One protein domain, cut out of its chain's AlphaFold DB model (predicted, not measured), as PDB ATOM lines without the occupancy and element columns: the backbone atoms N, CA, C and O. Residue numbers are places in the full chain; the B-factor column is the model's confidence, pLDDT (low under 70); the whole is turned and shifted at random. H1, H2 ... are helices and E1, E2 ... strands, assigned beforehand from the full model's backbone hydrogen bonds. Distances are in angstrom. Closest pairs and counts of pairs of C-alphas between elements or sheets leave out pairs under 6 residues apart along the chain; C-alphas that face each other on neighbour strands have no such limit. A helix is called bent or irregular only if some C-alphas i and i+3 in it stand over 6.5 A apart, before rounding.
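Overview. This is residues 44 to 78 and 104 to 188 of the 245 residues of an uncharacterized protein of Dissostichus mawsoni (UniProt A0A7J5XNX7). A small sheet of two parallel strands, E1 and E2, stands between two helices, H4 over one face and H5 over the other. Beyond H4, H1 lies side by side with it, and H2 crosses H1 steeply; the short H3 packs on H2, and a long unnamed stretch, residues 167 to 182, leads from H5 to the short H6. The printed part has 120 residues, with named elements in the order H1, H2, H3, E1, H4, E2, H5, H6, and is mostly helix. It is compact, with a radius of gyration of the C-alphas of 14.2 A, yet elongated in outline, 43 by 28 by 23 A.

Along the chain. E1 is residues 120 to 124, 13.1 A long, beginning at C-alpha 120 (-33.143, -23.477, 7.105), and E2 is residues 147 to 151, 13.4 A. H4, residues 127 to 139, and H5, residues 154 to 166, each measure 18.6 A. H5 is irregular: C-alphas 159 and 162 are 7.0 A apart. H1, residues 46 to 56, is 15.5 A long and begins at C-alpha 46 (-47.276, -34.806, -4.161). H2, residues 62 to 75, is 20.1 A long. H3 is residues 108 to 112. H6, residues 183 to 186, ends at C-alpha 186 (-26.764, -32.197, -6.275); it is neither bent nor irregular, but only just, with C-alphas 183 and 186 6.4 A apart.

Arrangement. E1 and E2 are parallel neighbours at 18 degrees, with N 122 and O 148 at 2.8 A and N 124 and O 150 at 2.9 A, within hydrogen-bond range. E1, H4 and E2 form a strand-helix-strand unit, two parallel neighbour strands with a helix between them in the chain, and its crossover is right-handed. The closest C-alphas of H4 and E2 are those of Pro 127 and Thr 151, 5.6 A apart; those of E1 and H5 are Val 123 and Ser 154, 6.3 A. H4 and H5 are apart. H1 touches H4, closest at the C-alphas of His 50 and Leu 132, 6.5 A, at a shallow tilt of 13 degrees, the same way. H1 touches H2, closest at the C-alphas of Val 53 and Thr 68, 5.6 A, at a steep tilt of 59 degrees, opposite ways. H2 touches H3 with residues 62 to 66 alone, the closest C-alphas being those of Ala 62 and Cys 108, 5.7 A. H3 and H6 are near each other. Each O i to N i+4 pair is within hydrogen-bond range in H1, H2, H3 and H4, and 7 of 9 in H5; H6 is too short for such a pair.

Size, cuts and confidence. The C-alphas farthest apart are those of Thr 75 and Asp 169, 44.1 A. Residues 79 to 103 are not printed, and C-alphas 78 and 104 are 12.1 A apart across the cut. The link from H5 to H6 is long. Mean pLDDT of the printed part is 76.1; residues 77 to 78, 104 to 117 and 168 to 188 are under 70.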
ATOM      1  N   VAL A  44     -46.877 -38.254 -10.762       72.38
ATOM      2  CA  VAL A  44     -46.717 -38.483  -9.329       72.38
ATOM      3  C   VAL A  44     -47.379 -37.325  -8.595       72.38
ATOM      4  O   VAL A  44     -46.990 -36.173  -8.740       72.38
ATOM      5  N   CYS A  45     -48.423 -37.644  -7.836       83.50
ATOM      6  CA  CYS A  45     -49.094 -36.674  -6.991       83.50
ATOM      7  C   CYS A  45     -48.254 -36.457  -5.732       83.50
ATOM      8  O   CYS A  45     -47.905 -37.425  -5.055       83.50
ATOM      9  N   VAL A  46     -47.997 -35.196  -5.384       86.06
ATOM     10  CA  VAL A  46     -47.276 -34.806  -4.161       86.06
ATOM     11  C   VAL A  46     -47.891 -35.475  -2.925       86.06
ATOM     12  O   VAL A  46     -47.163 -36.000  -2.088       86.06
ATOM     13  N   LYS A  47     -49.227 -35.593  -2.869       89.88
ATOM     14  CA  LYS A  47     -49.944 -36.295  -1.789       89.88
ATOM     15  C   LYS A  47     -49.590 -37.780  -1.687       89.88
ATOM     16  O   LYS A  47     -49.508 -38.308  -0.585       89.88
ATOM     17  N   SER A  48     -49.388 -38.456  -2.820       89.88
ATOM     18  CA  SER A  48     -49.027 -39.880  -2.856       89.88
ATOM     19  C   SER A  48     -47.606 -40.094  -2.347       89.88
ATOM     20  O   SER A  48     -47.376 -40.964  -1.511       89.88
ATOM     21  N   THR A  49     -46.668 -39.256  -2.797       91.06
ATOM     22  CA  THR A  49     -45.292 -39.260  -2.291       91.06
ATOM     23  C   THR A  49     -45.272 -38.997  -0.797       91.06
ATOM     24  O   THR A  49     -44.680 -39.769  -0.051       91.06
ATOM     25  N   HIS A  50     -45.956 -37.937  -0.362       92.94
ATOM     26  CA  HIS A  50     -46.062 -37.571   1.039       92.94
ATOM     27  C   HIS A  50     -46.587 -38.742   1.874       92.94
ATOM     28  O   HIS A  50     -45.906 -39.199   2.783       92.94
ATOM     29  N   ALA A  51     -47.746 -39.301   1.509       94.69
ATOM     30  CA  ALA A  51     -48.346 -40.426   2.218       94.69
ATOM     31  C   ALA A  51     -47.424 -41.656   2.261       94.69
ATOM     32  O   ALA A  51     -47.340 -42.339   3.284       94.69
ATOM     33  N   PHE A  52     -46.705 -41.946   1.174       94.50
ATOM     34  CA  PHE A  52     -45.757 -43.054   1.139       94.50
ATOM     35  C   PHE A  52     -44.567 -42.819   2.070       94.50
ATOM     36  O   PHE A  52     -44.219 -43.706   2.846       94.50
ATOM     37  N   VAL A  53     -43.959 -41.632   2.019       93.12
ATOM     38  CA  VAL A  53     -42.815 -41.284   2.867       93.12
ATOM     39  C   VAL A  53     -43.231 -41.275   4.331       93.12
ATOM     40  O   VAL A  53     -42.603 -41.951   5.137       93.12
ATOM     41  N   PHE A  54     -44.330 -40.601   4.656       94.56
ATOM     42  CA  PHE A  54     -44.854 -40.488   6.014       94.56
ATOM     43  C   PHE A  54     -45.220 -41.852   6.618       94.56
ATOM     44  O   PHE A  54     -44.990 -42.096   7.795       94.56
ATOM     45  N   SER A  55     -45.757 -42.780   5.820       96.62
ATOM     46  CA  SER A  55     -46.150 -44.111   6.315       96.62
ATOM     47  C   SER A  55     -44.998 -45.107   6.459       96.62
ATOM     48  O   SER A  55     -45.163 -46.126   7.130       96.62
ATOM     49  N   ARG A  56     -43.854 -44.866   5.808       96.88
ATOM     50  CA  ARG A  56     -42.748 -45.835   5.747       96.88
ATOM     51  C   ARG A  56     -41.434 -45.347   6.340       96.88
ATOM     52  O   ARG A  56     -40.552 -46.175   6.567       96.88
ATOM     53  N   CYS A  57     -41.288 -44.054   6.606       96.00
ATOM     54  CA  CYS A  57     -40.088 -43.533   7.238       96.00
ATOM     55  C   CYS A  57     -40.078 -43.807   8.749       96.00
ATOM     56  O   CYS A  57     -41.104 -43.983   9.406       96.00
ATOM     57  N   THR A  58     -38.881 -43.822   9.327       96.94
ATOM     58  CA  THR A  58     -38.702 -43.753  10.777       96.94
ATOM     59  C   THR A  58     -38.658 -42.287  11.188       96.94
ATOM     60  O   THR A  58     -37.704 -41.581  10.855       96.94
ATOM     61  N   HIS A  59     -39.670 -41.838  11.931       95.44
ATOM     62  CA  HIS A  59     -39.754 -40.456  12.403       95.44
ATOM     63  C   HIS A  59     -38.536 -40.083  13.262       95.44
ATOM     64  O   HIS A  59     -38.014 -40.894  14.029       95.44
ATOM     65  N   GLY A  60     -38.074 -38.843  13.126       93.19
ATOM     66  CA  GLY A  60     -36.883 -38.327  13.794       93.19
ATOM     67  C   GLY A  60     -35.558 -38.767  13.164       93.19
ATOM     68  O   GLY A  60     -34.504 -38.409  13.684       93.19
ATOM     69  N   LYS A  61     -35.584 -39.544  12.070       92.69
ATOM     70  CA  LYS A  61     -34.385 -39.960  11.330       92.69
ATOM     71  C   LYS A  61     -34.437 -39.450   9.896       92.69
ATOM     72  O   LYS A  61     -35.008 -40.100   9.021       92.69
ATOM     73  N   ALA A  62     -33.766 -38.332   9.652       87.69
ATOM     74  CA  ALA A  62     -33.667 -37.713   8.334       87.69
ATOM     75  C   ALA A  62     -33.179 -38.701   7.247       87.69
ATOM     76  O   ALA A  62     -33.763 -38.770   6.169       87.69
ATOM     77  N   ASP A  63     -32.205 -39.562   7.565       87.94
ATOM     78  CA  ASP A  63     -31.727 -40.614   6.650       87.94
ATOM     79  C   ASP A  63     -32.822 -41.613   6.260       87.94
ATOM     80  O   ASP A  63     -32.863 -42.086   5.126       87.94
ATOM     81  N   SER A  64     -33.732 -41.938   7.181       93.88
ATOM     82  CA  SER A  64     -34.833 -42.863   6.905       93.88
ATOM     83  C   SER A  64     -35.879 -42.231   5.992       93.88
ATOM     84  O   SER A  64     -36.400 -42.910   5.107       93.88
ATOM     85  N   VAL A  65     -36.158 -40.937   6.166       91.56
ATOM     86  CA  VAL A  65     -37.026 -40.167   5.263       91.56
ATOM     87  C   VAL A  65     -36.432 -40.153   3.854       91.56
ATOM     88  O   VAL A  65     -37.126 -40.508   2.902       91.56
ATOM     89  N   LEU A  66     -35.135 -39.853   3.729       87.94
ATOM     90  CA  LEU A  66     -34.416 -39.859   2.451       87.94
ATOM     91  C   LEU A  66     -34.428 -41.239   1.775       87.94
ATOM     92  O   LEU A  66     -34.780 -41.343   0.606       87.94
ATOM     93  N   GLN A  67     -34.118 -42.311   2.509       88.75
ATOM     94  CA  GLN A  67     -34.153 -43.679   1.970       88.75
ATOM     95  C   GLN A  67     -35.555 -44.093   1.514       88.75
ATOM     96  O   GLN A  67     -35.710 -44.765   0.495       88.75
ATOM     97  N   THR A  68     -36.589 -43.699   2.261       92.62
ATOM     98  CA  THR A  68     -37.982 -43.996   1.903       92.62
ATOM     99  C   THR A  68     -38.391 -43.245   0.645       92.62
ATOM    100  O   THR A  68     -39.109 -43.782  -0.199       92.62
ATOM    101  N   TYR A  69     -37.909 -42.016   0.502       88.00
ATOM    102  CA  TYR A  69     -38.104 -41.248  -0.706       88.00
ATOM    103  C   TYR A  69     -37.405 -41.895  -1.909       88.00
ATOM    104  O   TYR A  69     -38.041 -42.081  -2.945       88.00
ATOM    105  N   ASP A  70     -36.131 -42.280  -1.781       85.88
ATOM    106  CA  ASP A  70     -35.390 -42.976  -2.844       85.88
ATOM    107  C   ASP A  70     -36.134 -44.252  -3.272       85.88
ATOM    108  O   ASP A  70     -36.373 -44.480  -4.459       85.88
ATOM    109  N   LEU A  71     -36.626 -45.026  -2.298       89.75
ATOM    110  CA  LEU A  71     -37.460 -46.202  -2.548       89.75
ATOM    111  C   LEU A  71     -38.758 -45.852  -3.298       89.75
ATOM    112  O   LEU A  71     -39.191 -46.607  -4.176       89.75
ATOM    113  N   TYR A  72     -39.400 -44.730  -2.967       88.25
ATOM    114  CA  TYR A  72     -40.578 -44.259  -3.692       88.25
ATOM    115  C   TYR A  72     -40.234 -43.914  -5.141       88.25
ATOM    116  O   TYR A  72     -40.940 -44.356  -6.044       88.25
ATOM    117  N   ALA A  73     -39.140 -43.189  -5.376       83.44
ATOM    118  CA  ALA A  73     -38.688 -42.808  -6.711       83.44
ATOM    119  C   ALA A  73     -38.324 -44.028  -7.578       83.44
ATOM    120  O   ALA A  73     -38.648 -44.061  -8.766       83.44
ATOM    121  N   ASP A  74     -37.718 -45.055  -6.980       83.50
ATOM    122  CA  ASP A  74     -37.377 -46.306  -7.663       83.50
ATOM    123  C   ASP A  74     -38.623 -47.116  -8.059       83.50
ATOM    124  O   ASP A  74     -38.661 -47.764  -9.108       83.50
ATOM    125  N   THR A  75     -39.669 -47.071  -7.231       82.94
ATOM    126  CA  THR A  75     -40.921 -47.814  -7.459       82.94
ATOM    127  C   THR A  75     -41.931 -47.045  -8.313       82.94
ATOM    128  O   THR A  75     -42.701 -47.653  -9.063       82.94
ATOM    129  N   HIS A  76     -41.882 -45.715  -8.265       79.62
ATOM    130  CA  HIS A  76     -42.751 -44.788  -8.980       79.62
ATOM    131  C   HIS A  76     -41.882 -43.872  -9.844       79.62
ATOM    132  O   HIS A  76     -41.630 -42.726  -9.458       79.62
ATOM    133  N   PRO A  77     -41.419 -44.352 -11.018       65.38
ATOM    134  CA  PRO A  77     -40.617 -43.540 -11.916       65.38
ATOM    135  C   PRO A  77     -41.466 -42.388 -12.440       65.38
ATOM    136  O   PRO A  77     -42.215 -42.511 -13.410       65.38
ATOM    137  N   SER A  78     -41.346 -41.274 -11.740       65.44
ATOM    138  CA  SER A  78     -41.767 -39.952 -12.154       65.44
ATOM    139  C   SER A  78     -40.730 -39.381 -13.112       65.44
ATOM    140  O   SER A  78     -39.653 -39.939 -13.319       65.44
ATOM    141  N   TRP A 104     -39.120 -32.939  -4.126       44.31
ATOM    142  CA  TRP A 104     -38.538 -33.039  -2.779       44.31
ATOM    143  C   TRP A 104     -37.484 -34.103  -2.444       44.31
ATOM    144  O   TRP A 104     -37.758 -35.045  -1.713       44.31
ATOM    145  N   VAL A 105     -36.225 -33.865  -2.789       41.28
ATOM    146  CA  VAL A 105     -35.069 -34.326  -1.992       41.28
ATOM    147  C   VAL A 105     -34.048 -33.219  -2.206       41.28
ATOM    148  O   VAL A 105     -33.885 -32.747  -3.317       41.28
ATOM    149  N   GLN A 106     -33.471 -32.560  -1.217       42.91
ATOM    150  CA  GLN A 106     -32.354 -33.019  -0.393       42.91
ATOM    151  C   GLN A 106     -32.158 -31.955   0.690       42.91
ATOM    152  O   GLN A 106     -31.075 -31.425   0.913       42.91
ATOM    153  N   LEU A 107     -33.257 -31.604   1.355       43.56
ATOM    154  CA  LEU A 107     -33.202 -30.700   2.494       43.56
ATOM    155  C   LEU A 107     -32.489 -31.315   3.691       43.56
ATOM    156  O   LEU A 107     -31.883 -30.616   4.492       43.56
ATOM    157  N   CYS A 108     -32.579 -32.634   3.814       40.06
ATOM    158  CA  CYS A 108     -32.231 -33.319   5.043       40.06
ATOM    159  C   CYS A 108     -30.726 -33.548   5.222       40.06
ATOM    160  O   CYS A 108     -30.254 -33.555   6.354       40.06
ATOM    161  N   ALA A 109     -29.964 -33.697   4.139       40.75
ATOM    162  CA  ALA A 109     -28.579 -34.158   4.236       40.75
ATOM    163  C   ALA A 109     -27.591 -33.062   4.721       40.75
ATOM    164  O   ALA A 109     -26.894 -33.279   5.716       40.75
ATOM    165  N   PRO A 110     -27.599 -31.822   4.181       45.72
ATOM    166  CA  PRO A 110     -26.773 -30.744   4.732       45.72
ATOM    167  C   PRO A 110     -27.373 -30.072   5.982       45.72
ATOM    168  O   PRO A 110     -26.641 -29.417   6.722       45.72
ATOM    169  N   ALA A 111     -28.679 -30.211   6.245       46.34
ATOM    170  CA  ALA A 111     -29.317 -29.589   7.408       46.34
ATOM    171  C   ALA A 111     -29.205 -30.439   8.686       46.34
ATOM    172  O   ALA A 111     -29.092 -29.872   9.769       46.34
ATOM    173  N   ALA A 112     -29.142 -31.773   8.587       45.94
ATOM    174  CA  ALA A 112     -28.902 -32.638   9.748       45.94
ATOM    175  C   ALA A 112     -27.495 -32.440  10.353       45.94
ATOM    176  O   ALA A 112     -27.283 -32.712  11.533       45.94
ATOM    177  N   SER A 113     -26.546 -31.921   9.563       48.81
ATOM    178  CA  SER A 113     -25.206 -31.517  10.013       48.81
ATOM    179  C   SER A 113     -25.068 -30.009  10.266       48.81
ATOM    180  O   SER A 113     -24.006 -29.549  10.702       48.81
ATOM    181  N   ALA A 114     -26.120 -29.217  10.021       47.19
ATOM    182  CA  ALA A 114     -26.107 -27.802  10.351       47.19
ATOM    183  C   ALA A 114     -26.038 -27.660  11.875       47.19
ATOM    184  O   ALA A 114     -26.841 -28.230  12.611       47.19
ATOM    185  N   ALA A 115     -25.032 -26.917  12.340       50.34
ATOM    186  CA  ALA A 115     -24.811 -26.618  13.748       50.34
ATOM    187  C   ALA A 115     -26.129 -26.235  14.458       50.34
ATOM    188  O   ALA A 115     -26.985 -25.617  13.823       50.34
ATOM    189  N   PRO A 116     -26.279 -26.502  15.768       58.78
ATOM    190  CA  PRO A 116     -27.521 -26.286  16.529       58.78
ATOM    191  C   PRO A 116     -28.106 -24.856  16.487       58.78
ATOM    192  O   PRO A 116     -29.200 -24.643  17.001       58.78
ATOM    193  N   ALA A 117     -27.408 -23.893  15.876       63.97
ATOM    194  CA  ALA A 117     -27.818 -22.502  15.695       63.97
ATOM    195  C   ALA A 117     -28.257 -22.131  14.257       63.97
ATOM    196  O   ALA A 117     -28.622 -20.983  14.017       63.97
ATOM    197  N   GLY A 118     -28.203 -23.049  13.284       73.81
ATOM    198  CA  GLY A 118     -28.626 -22.774  11.906       73.81
ATOM    199  C   GLY A 118     -30.148 -22.829  11.730       73.81
ATOM    200  O   GLY A 118     -30.800 -23.702  12.300       73.81
ATOM    201  N   ARG A 119     -30.703 -21.928  10.906       81.12
ATOM    202  CA  ARG A 119     -32.106 -21.964  10.464       81.12
ATOM    203  C   ARG A 119     -32.180 -22.141   8.950       81.12
ATOM    204  O   ARG A 119     -31.580 -21.372   8.206       81.12
ATOM    205  N   LEU A 120     -32.922 -23.146   8.507       82.88
ATOM    206  CA  LEU A 120     -33.143 -23.477   7.105       82.88
ATOM    207  C   LEU A 120     -34.370 -22.739   6.566       82.88
ATOM    208  O   LEU A 120     -35.466 -22.939   7.067       82.88
ATOM    209  N   ILE A 121     -34.204 -21.912   5.539       84.25
ATOM    210  CA  ILE A 121     -35.328 -21.244   4.874       84.25
ATOM    211  C   ILE A 121     -35.540 -21.921   3.525       84.25
ATOM    212  O   ILE A 121     -34.616 -22.008   2.718       84.25
ATOM    213  N   THR A 122     -36.753 -22.405   3.292       86.50
ATOM    214  CA  THR A 122     -37.184 -22.958   2.005       86.50
ATOM    215  C   THR A 122     -38.275 -22.103   1.413       86.50
ATOM    216  O   THR A 122     -39.031 -21.480   2.151       86.50
ATOM    217  N   VAL A 123     -38.330 -22.064   0.089       84.94
ATOM    218  CA  VAL A 123     -39.324 -21.304  -0.658       84.94
ATOM    219  C   VAL A 123     -40.021 -22.282  -1.585       84.94
ATOM    220  O   VAL A 123     -39.353 -23.029  -2.299       84.94
ATOM    221  N   GLU A 124     -41.343 -22.298  -1.541       87.50
ATOM    222  CA  GLU A 124     -42.184 -23.127  -2.393       87.50
ATOM    223  C   GLU A 124     -43.345 -22.274  -2.907       87.50
ATOM    224  O   GLU A 124     -43.952 -21.523  -2.148       87.50
ATOM    225  N   LEU A 125     -43.638 -22.354  -4.205       86.19
ATOM    226  CA  LEU A 125     -44.665 -21.512  -4.817       86.19
ATOM    227  C   LEU A 125     -46.067 -22.073  -4.561       86.19
ATOM    228  O   LEU A 125     -47.008 -21.304  -4.367       86.19
ATOM    229  N   ASP A 126     -46.213 -23.402  -4.579       86.12
ATOM    230  CA  ASP A 126     -47.499 -24.062  -4.356       86.12
ATOM    231  C   ASP A 126     -47.771 -24.276  -2.853       86.12
ATOM    232  O   ASP A 126     -47.041 -25.032  -2.206       86.12
ATOM    233  N   PRO A 127     -48.842 -23.688  -2.281       92.00
ATOM    234  CA  PRO A 127     -49.121 -23.786  -0.848       92.00
ATOM    235  C   PRO A 127     -49.299 -25.220  -0.346       92.00
ATOM    236  O   PRO A 127     -48.774 -25.573   0.704       92.00
ATOM    237  N   LEU A 128     -49.989 -26.069  -1.113       90.44
ATOM    238  CA  LEU A 128     -50.192 -27.468  -0.731       90.44
ATOM    239  C   LEU A 128     -48.856 -28.213  -0.672       90.44
ATOM    240  O   LEU A 128     -48.606 -29.008   0.231       90.44
ATOM    241  N   THR A 129     -48.002 -27.986  -1.660       87.38
ATOM    242  CA  THR A 129     -46.702 -28.642  -1.727       87.38
ATOM    243  C   THR A 129     -45.785 -28.126  -0.610       87.38
ATOM    244  O   THR A 129     -45.063 -28.925  -0.015       87.38
ATOM    245  N   ALA A 130     -45.895 -26.851  -0.226       90.25
ATOM    246  CA  ALA A 130     -45.210 -26.280   0.933       90.25
ATOM    247  C   ALA A 130     -45.651 -26.911   2.265       90.25
ATOM    248  O   ALA A 130     -44.791 -27.301   3.053       90.25
ATOM    249  N   GLU A 131     -46.960 -27.070   2.490       94.12
ATOM    250  CA  GLU A 131     -47.519 -27.725   3.685       94.12
ATOM    251  C   GLU A 131     -47.013 -29.169   3.817       94.12
ATOM    252  O   GLU A 131     -46.483 -29.569   4.854       94.12
ATOM    253  N   LEU A 132     -47.090 -29.950   2.733       92.81
ATOM    254  CA  LEU A 132     -46.589 -31.327   2.724       92.81
ATOM    255  C   LEU A 132     -45.065 -31.370   2.895       92.81
ATOM    256  O   LEU A 132     -44.536 -32.268   3.546       92.81
ATOM    257  N   GLY A 133     -44.347 -30.404   2.323       90.62
ATOM    258  CA  GLY A 133     -42.909 -30.241   2.504       90.62
ATOM    259  C   GLY A 133     -42.530 -29.987   3.963       90.62
ATOM    260  O   GLY A 133     -41.611 -30.629   4.474       90.62
ATOM    261  N   GLU A 134     -43.257 -29.105   4.648       93.12
ATOM    262  CA  GLU A 134     -43.098 -28.831   6.080       93.12
ATOM    263  C   GLU A 134     -43.295 -30.097   6.921       93.12
ATOM    264  O   GLU A 134     -42.444 -30.415   7.755       93.12
ATOM    265  N   GLU A 135     -44.340 -30.882   6.647       95.12
ATOM    266  CA  GLU A 135     -44.572 -32.161   7.329       95.12
ATOM    267  C   GLU A 135     -43.401 -33.138   7.136       95.12
ATOM    268  O   GLU A 135     -42.931 -33.730   8.112       95.12
ATOM    269  N   ILE A 136     -42.860 -33.258   5.915       93.44
ATOM    270  CA  ILE A 136     -41.680 -34.096   5.639       93.44
ATOM    271  C   ILE A 136     -40.447 -33.628   6.430       93.44
ATOM    272  O   ILE A 136     -39.690 -34.454   6.957       93.44
ATOM    273  N   ILE A 137     -40.232 -32.317   6.549       91.31
ATOM    274  CA  ILE A 137     -39.123 -31.754   7.334       91.31
ATOM    275  C   ILE A 137     -39.312 -32.079   8.825       91.31
ATOM    276  O   ILE A 137     -38.368 -32.517   9.489       91.31
ATOM    277  N   LEU A 138     -40.531 -31.953   9.349       93.62
ATOM    278  CA  LEU A 138     -40.844 -32.268  10.744       93.62
ATOM    279  C   LEU A 138     -40.628 -33.747  11.070       93.62
ATOM    280  O   LEU A 138     -39.943 -34.065  12.046       93.62
ATOM    281  N   VAL A 139     -41.135 -34.672  10.245       95.00
ATOM    282  CA  VAL A 139     -40.927 -36.116  10.478       95.00
ATOM    283  C   VAL A 139     -39.469 -36.532  10.316       95.00
ATOM    284  O   VAL A 139     -39.063 -37.546  10.878       95.00
ATOM    285  N   SER A 140     -38.648 -35.731   9.637       91.31
ATOM    286  CA  SER A 140     -37.195 -35.933   9.571       91.31
ATOM    287  C   SER A 140     -36.475 -35.611  10.887       91.31
ATOM    288  O   SER A 140     -35.311 -35.976  11.045       91.31
ATOM    289  N   GLY A 141     -37.159 -34.987  11.854       91.69
ATOM    290  CA  GLY A 141     -36.635 -34.665  13.186       91.69
ATOM    291  C   GLY A 141     -36.243 -33.202  13.388       91.69
ATOM    292  O   GLY A 141     -35.715 -32.861  14.448       91.69
ATOM    293  N   PHE A 142     -36.498 -32.334  12.408       89.88
ATOM    294  CA  PHE A 142     -36.270 -30.900  12.559       89.88
ATOM    295  C   PHE A 142     -37.354 -30.267  13.432       89.88
ATOM    296  O   PHE A 142     -38.528 -30.627  13.377       89.88
ATOM    297  N   LYS A 143     -36.966 -29.282  14.240       92.88
ATOM    298  CA  LYS A 143     -37.892 -28.453  15.022       92.88
ATOM    299  C   LYS A 143     -38.306 -27.230  14.206       92.88
ATOM    300  O   LYS A 143     -37.480 -26.694  13.478       92.88
ATOM    301  N   HIS A 144     -39.505 -26.690  14.433       91.94
ATOM    302  CA  HIS A 144     -39.959 -25.431  13.809       91.94
ATOM    303  C   HIS A 144     -39.008 -24.237  14.040       91.94
ATOM    304  O   HIS A 144     -38.994 -23.286  13.271       91.94
ATOM    305  N   SER A 145     -38.173 -24.268  15.086       89.94
ATOM    306  CA  SER A 145     -37.145 -23.243  15.309       89.94
ATOM    307  C   SER A 145     -35.937 -23.364  14.369       89.94
ATOM    308  O   SER A 145     -35.170 -22.418  14.233       89.94
ATOM    309  N   GLN A 146     -35.733 -24.535  13.762       86.94
ATOM    310  CA  GLN A 146     -34.589 -24.864  12.907       86.94
ATOM    311  C   GLN A 146     -34.893 -24.685  11.420       86.94
ATOM    312  O   GLN A 146     -33.967 -24.738  10.613       86.94
ATOM    313  N   PHE A 147     -36.150 -24.467  11.032       90.56
ATOM    314  CA  PHE A 147     -36.499 -24.220   9.639       90.56
ATOM    315  C   PHE A 147     -37.686 -23.259   9.485       90.56
ATOM    316  O   PHE A 147     -38.294 -22.830  10.464       90.56
ATOM    317  N   GLN A 148     -37.951 -22.848   8.251       91.50
ATOM    318  CA  GLN A 148     -39.111 -22.071   7.839       91.50
ATOM    319  C   GLN A 148     -39.413 -22.390   6.376       91.50
ATOM    320  O   GLN A 148     -38.505 -22.375   5.539       91.50
ATOM    321  N   VAL A 149     -40.675 -22.673   6.067       91.56
ATOM    322  CA  VAL A 149     -41.160 -22.822   4.692       91.56
ATOM    323  C   VAL A 149     -41.915 -21.549   4.322       91.56
ATOM    324  O   VAL A 149     -42.792 -21.109   5.058       91.56
ATOM    325  N   LEU A 150     -41.519 -20.909   3.226       91.31
ATOM    326  CA  LEU A 150     -42.143 -19.701   2.697       91.31
ATOM    327  C   LEU A 150     -42.958 -20.069   1.464       91.31
ATOM    328  O   LEU A 150     -42.403 -20.536   0.471       91.31
ATOM    329  N   THR A 151     -44.264 -19.833   1.527       93.31
ATOM    330  CA  THR A 151     -45.175 -19.956   0.385       93.31
ATOM    331  C   THR A 151     -45.165 -18.675  -0.440       93.31
ATOM    332  O   THR A 151     -46.062 -17.840  -0.312       93.31
ATOM    333  N   SER A 152     -44.111 -18.468  -1.221       89.56
ATOM    334  CA  SER A 152     -43.942 -17.280  -2.059       89.56
ATOM    335  C   SER A 152     -43.083 -17.588  -3.280       89.56
ATOM    336  O   SER A 152     -42.508 -18.668  -3.416       89.56
ATOM    337  N   SER A 153     -42.998 -16.636  -4.210       86.50
ATOM    338  CA  SER A 153     -42.022 -16.746  -5.294       86.50
ATOM    339  C   SER A 153     -40.596 -16.561  -4.763       86.50
ATOM    340  O   SER A 153     -40.364 -15.816  -3.812       86.50
ATOM    341  N   SER A 154     -39.610 -17.163  -5.431       79.62
ATOM    342  CA  SER A 154     -38.191 -16.965  -5.101       79.62
ATOM    343  C   SER A 154     -37.787 -15.485  -5.097       79.62
ATOM    344  O   SER A 154     -37.039 -15.059  -4.221       79.62
ATOM    345  N   ALA A 155     -38.308 -14.687  -6.035       81.06
ATOM    346  CA  ALA A 155     -38.029 -13.252  -6.115       81.06
ATOM    347  C   ALA A 155     -38.552 -12.490  -4.884       81.06
ATOM    348  O   ALA A 155     -37.831 -11.689  -4.291       81.06
ATOM    349  N   GLU A 156     -39.782 -12.780  -4.461       86.19
ATOM    350  CA  GLU A 156     -40.395 -12.185  -3.270       86.19
ATOM    351  C   GLU A 156     -39.697 -12.637  -1.981       86.19
ATOM    352  O   GLU A 156     -39.420 -11.827  -1.092       86.19
ATOM    353  N   ALA A 157     -39.340 -13.920  -1.892       84.50
ATOM    354  CA  ALA A 157     -38.560 -14.440  -0.779       84.50
ATOM    355  C   ALA A 157     -37.218 -13.709  -0.662       84.50
ATOM    356  O   ALA A 157     -36.863 -13.258   0.420       84.50
ATOM    357  N   ILE A 158     -36.498 -13.500  -1.768       80.50
ATOM    358  CA  ILE A 158     -35.210 -12.789  -1.760       80.50
ATOM    359  C   ILE A 158     -35.356 -11.348  -1.266       80.50
ATOM    360  O   ILE A 158     -34.520 -10.882  -0.492       80.50
ATOM    361  N   GLN A 159     -36.428 -10.655  -1.650       84.88
ATOM    362  CA  GLN A 159     -36.700  -9.296  -1.172       84.88
ATOM    363  C   GLN A 159     -37.022  -9.247   0.329       84.88
ATOM    364  O   GLN A 159     -36.706  -8.260   0.991       84.88
ATOM    365  N   THR A 160     -37.609 -10.313   0.876       85.25
ATOM    366  CA  THR A 160     -37.975 -10.431   2.298       85.25
ATOM    367  C   THR A 160     -36.900 -11.108   3.156       85.25
ATOM    368  O   THR A 160     -36.959 -11.050   4.383       85.25
ATOM    369  N   LEU A 161     -35.858 -11.695   2.557       81.69
ATOM    370  CA  LEU A 161     -34.745 -12.298   3.298       81.69
ATOM    371  C   LEU A 161     -34.061 -11.327   4.267       81.69
ATOM    372  O   LEU A 161     -33.812 -11.743   5.395       81.69
ATOM    373  N   PRO A 162     -33.756 -10.061   3.916       82.56
ATOM    374  CA  PRO A 162     -33.097  -9.152   4.849       82.56
ATOM    375  C   PRO A 162     -33.895  -8.928   6.137       82.56
ATOM    376  O   PRO A 162     -33.308  -8.932   7.218       82.56
ATOM    377  N   SER A 163     -35.225  -8.787   6.057       86.00
ATOM    378  CA  SER A 163     -36.064  -8.640   7.253       86.00
ATOM    379  C   SER A 163     -36.107  -9.938   8.059       86.00
ATOM    380  O   SER A 163     -35.893  -9.907   9.267       86.00
ATOM    381  N   LEU A 164     -36.254 -11.087   7.390       82.75
ATOM    382  CA  LEU A 164     -36.214 -12.407   8.031       82.75
ATOM    383  C   LEU A 164     -34.878 -12.694   8.735       82.75
ATOM    384  O   LEU A 164     -34.856 -13.312   9.796       82.75
ATOM    385  N   LEU A 165     -33.760 -12.251   8.154       77.69
ATOM    386  CA  LEU A 165     -32.423 -12.374   8.737       77.69
ATOM    387  C   LEU A 165     -32.218 -11.416   9.912       77.69
ATOM    388  O   LEU A 165     -31.531 -11.774  10.866       77.69
ATOM    389  N   THR A 166     -32.824 -10.230   9.859       79.94
ATOM    390  CA  THR A 166     -32.757  -9.241  10.946       79.94
ATOM    391  C   THR A 166     -33.508  -9.728  12.184       79.94
ATOM    392  O   THR A 166     -33.032  -9.538  13.298       79.94
ATOM    393  N   ASP A 167     -34.616 -10.453  12.025       74.12
ATOM    394  CA  ASP A 167     -35.329 -11.069  13.157       74.12
ATOM    395  C   ASP A 167     -34.546 -12.227  13.809       74.12
ATOM    396  O   ASP A 167     -34.815 -12.619  14.949       74.12
ATOM    397  N   LEU A 168     -33.544 -12.776  13.114       69.62
ATOM    398  CA  LEU A 168     -32.738 -13.913  13.567       69.62
ATOM    399  C   LEU A 168     -31.483 -13.517  14.359       69.62
ATOM    400  O   LEU A 168     -30.664 -14.387  14.660       69.62
ATOM    401  N   ASP A 169     -31.346 -12.246  14.753       56.22
ATOM    402  CA  ASP A 169     -30.120 -11.616  15.277       56.22
ATOM    403  C   ASP A 169     -29.568 -12.156  16.617       56.22
ATOM    404  O   ASP A 169     -28.709 -11.548  17.255       56.22
ATOM    405  N   LYS A 170     -30.024 -13.330  17.057       62.41
ATOM    406  CA  LYS A 170     -29.503 -14.055  18.221       62.41
ATOM    407  C   LYS A 170     -28.488 -15.153  17.866       62.41
ATOM    408  O   LYS A 170     -28.062 -15.874  18.768       62.41
ATOM    409  N   GLY A 171     -28.060 -15.294  16.606       58.59
ATOM    410  CA  GLY A 171     -27.022 -16.266  16.236       58.59
ATOM    411  C   GLY A 171     -26.505 -16.166  14.794       58.59
ATOM    412  O   GLY A 171     -27.086 -15.467  13.969       58.59
ATOM    413  N   PRO A 172     -25.398 -16.859  14.466       53.00
ATOM    414  CA  PRO A 172     -24.865 -16.918  13.107       53.00
ATOM    415  C   PRO A 172     -25.834 -17.665  12.182       53.00
ATOM    416  O   PRO A 172     -25.951 -18.891  12.237       53.00
ATOM    417  N   VAL A 173     -26.516 -16.926  11.308       53.47
ATOM    418  CA  VAL A 173     -27.489 -17.492  10.370       53.47
ATOM    419  C   VAL A 173     -26.785 -17.978   9.107       53.47
ATOM    420  O   VAL A 173     -26.117 -17.218   8.411       53.47
ATOM    421  N   ARG A 174     -26.971 -19.256   8.775       53.31
ATOM    422  CA  ARG A 174     -26.694 -19.786   7.436       53.31
ATOM    423  C   ARG A 174     -28.016 -19.912   6.695       53.31
ATOM    424  O   ARG A 174     -28.691 -20.925   6.834       53.31
ATOM    425  N   ALA A 175     -28.377 -18.894   5.924       49.41
ATOM    426  CA  ALA A 175     -29.480 -19.011   4.983       49.41
ATOM    427  C   ALA A 175     -28.967 -19.678   3.703       49.41
ATOM    428  O   ALA A 175     -28.000 -19.223   3.101       49.41
ATOM    429  N   SER A 176     -29.602 -20.777   3.310       49.88
ATOM    430  CA  SER A 176     -29.405 -21.405   2.007       49.88
ATOM    431  C   SER A 176     -30.734 -21.312   1.284       49.88
ATOM    432  O   SER A 176     -31.653 -22.055   1.608       49.88
ATOM    433  N   VAL A 177     -30.847 -20.382   0.340       49.44
ATOM    434  CA  VAL A 177     -32.055 -20.227  -0.474       49.44
ATOM    435  C   VAL A 177     -32.011 -21.298  -1.555       49.44
ATOM    436  O   VAL A 177     -31.227 -21.203  -2.496       49.44
ATOM    437  N   CYS A 178     -32.806 -22.353  -1.400       51.81
ATOM    438  CA  CYS A 178     -33.013 -23.331  -2.464       51.81
ATOM    439  C   CYS A 178     -34.252 -22.877  -3.245       51.81
ATOM    440  O   CYS A 178     -35.365 -23.005  -2.747       51.81
ATOM    441  N   THR A 179     -34.051 -22.297  -4.433       41.94
ATOM    442  CA  THR A 179     -35.118 -21.777  -5.322       41.94
ATOM    443  C   THR A 179     -35.984 -22.877  -5.938       41.94
ATOM    444  O   THR A 179     -37.032 -22.610  -6.516       41.94
ATOM    445  N   SER A 180     -35.545 -24.124  -5.799       45.84
ATOM    446  CA  SER A 180     -36.338 -25.324  -5.988       45.84
ATOM    447  C   SER A 180     -35.792 -26.370  -5.034       45.84
ATOM    448  O   SER A 180     -34.578 -26.586  -4.970       45.84
ATOM    449  N   LEU A 181     -36.669 -27.068  -4.326       47.53
ATOM    450  CA  LEU A 181     -36.280 -28.144  -3.411       47.53
ATOM    451  C   LEU A 181     -35.552 -29.285  -4.133       47.53
ATOM    452  O   LEU A 181     -34.799 -30.025  -3.508       47.53
ATOM    453  N   THR A 182     -35.693 -29.339  -5.460       39.62
ATOM    454  CA  THR A 182     -34.972 -30.215  -6.389       39.62
ATOM    455  C   THR A 182     -33.495 -29.847  -6.561       39.62
ATOM    456  O   THR A 182     -32.665 -30.736  -6.731       39.62
ATOM    457  N   CYS A 183     -33.113 -28.565  -6.507       38.62
ATOM    458  CA  CYS A 183     -31.712 -28.143  -6.698       38.62
ATOM    459  C   CYS A 183     -30.800 -28.622  -5.568       38.62
ATOM    460  O   CYS A 183     -29.601 -28.832  -5.759       38.62
ATOM    461  N   CYS A 184     -31.377 -28.843  -4.392       40.25
ATOM    462  CA  CYS A 184     -30.624 -29.263  -3.237       40.25
ATOM    463  C   CYS A 184     -30.025 -30.671  -3.413       40.25
ATOM    464  O   CYS A 184     -29.046 -30.913  -2.726       40.25
ATOM    465  N   LEU A 185     -30.536 -31.539  -4.326       37.19
ATOM    466  CA  LEU A 185     -30.127 -32.946  -4.600       37.19
ATOM    467  C   LEU A 185     -28.688 -33.163  -5.097       37.19
ATOM    468  O   LEU A 185     -28.180 -34.292  -5.085       37.19
ATOM    469  N   TRP A 186     -28.033 -32.102  -5.555       35.22
ATOM    470  CA  TRP A 186     -26.764 -32.197  -6.275       35.22
ATOM    471  C   TRP A 186     -25.513 -32.032  -5.406       35.22
ATOM    472  O   TRP A 186     -24.401 -32.326  -5.867       35.22
ATOM    473  N   ARG A 187     -25.661 -31.577  -4.154       38.06
ATOM    474  CA  ARG A 187     -24.538 -31.045  -3.365       38.06
ATOM    475  C   ARG A 187     -23.641 -32.125  -2.755       38.06
ATOM    476  O   ARG A 187     -22.447 -31.886  -2.614       38.06
ATOM    477  N   GLU A 188     -24.166 -33.312  -2.445       38.19
ATOM    478  CA  GLU A 188     -23.420 -34.297  -1.637       38.19
ATOM    479  C   GLU A 188     -22.804 -35.475  -2.421       38.19
ATOM    480  O   GLU A 188     -21.925 -36.163  -1.911       38.19
TER     481      GLU A 188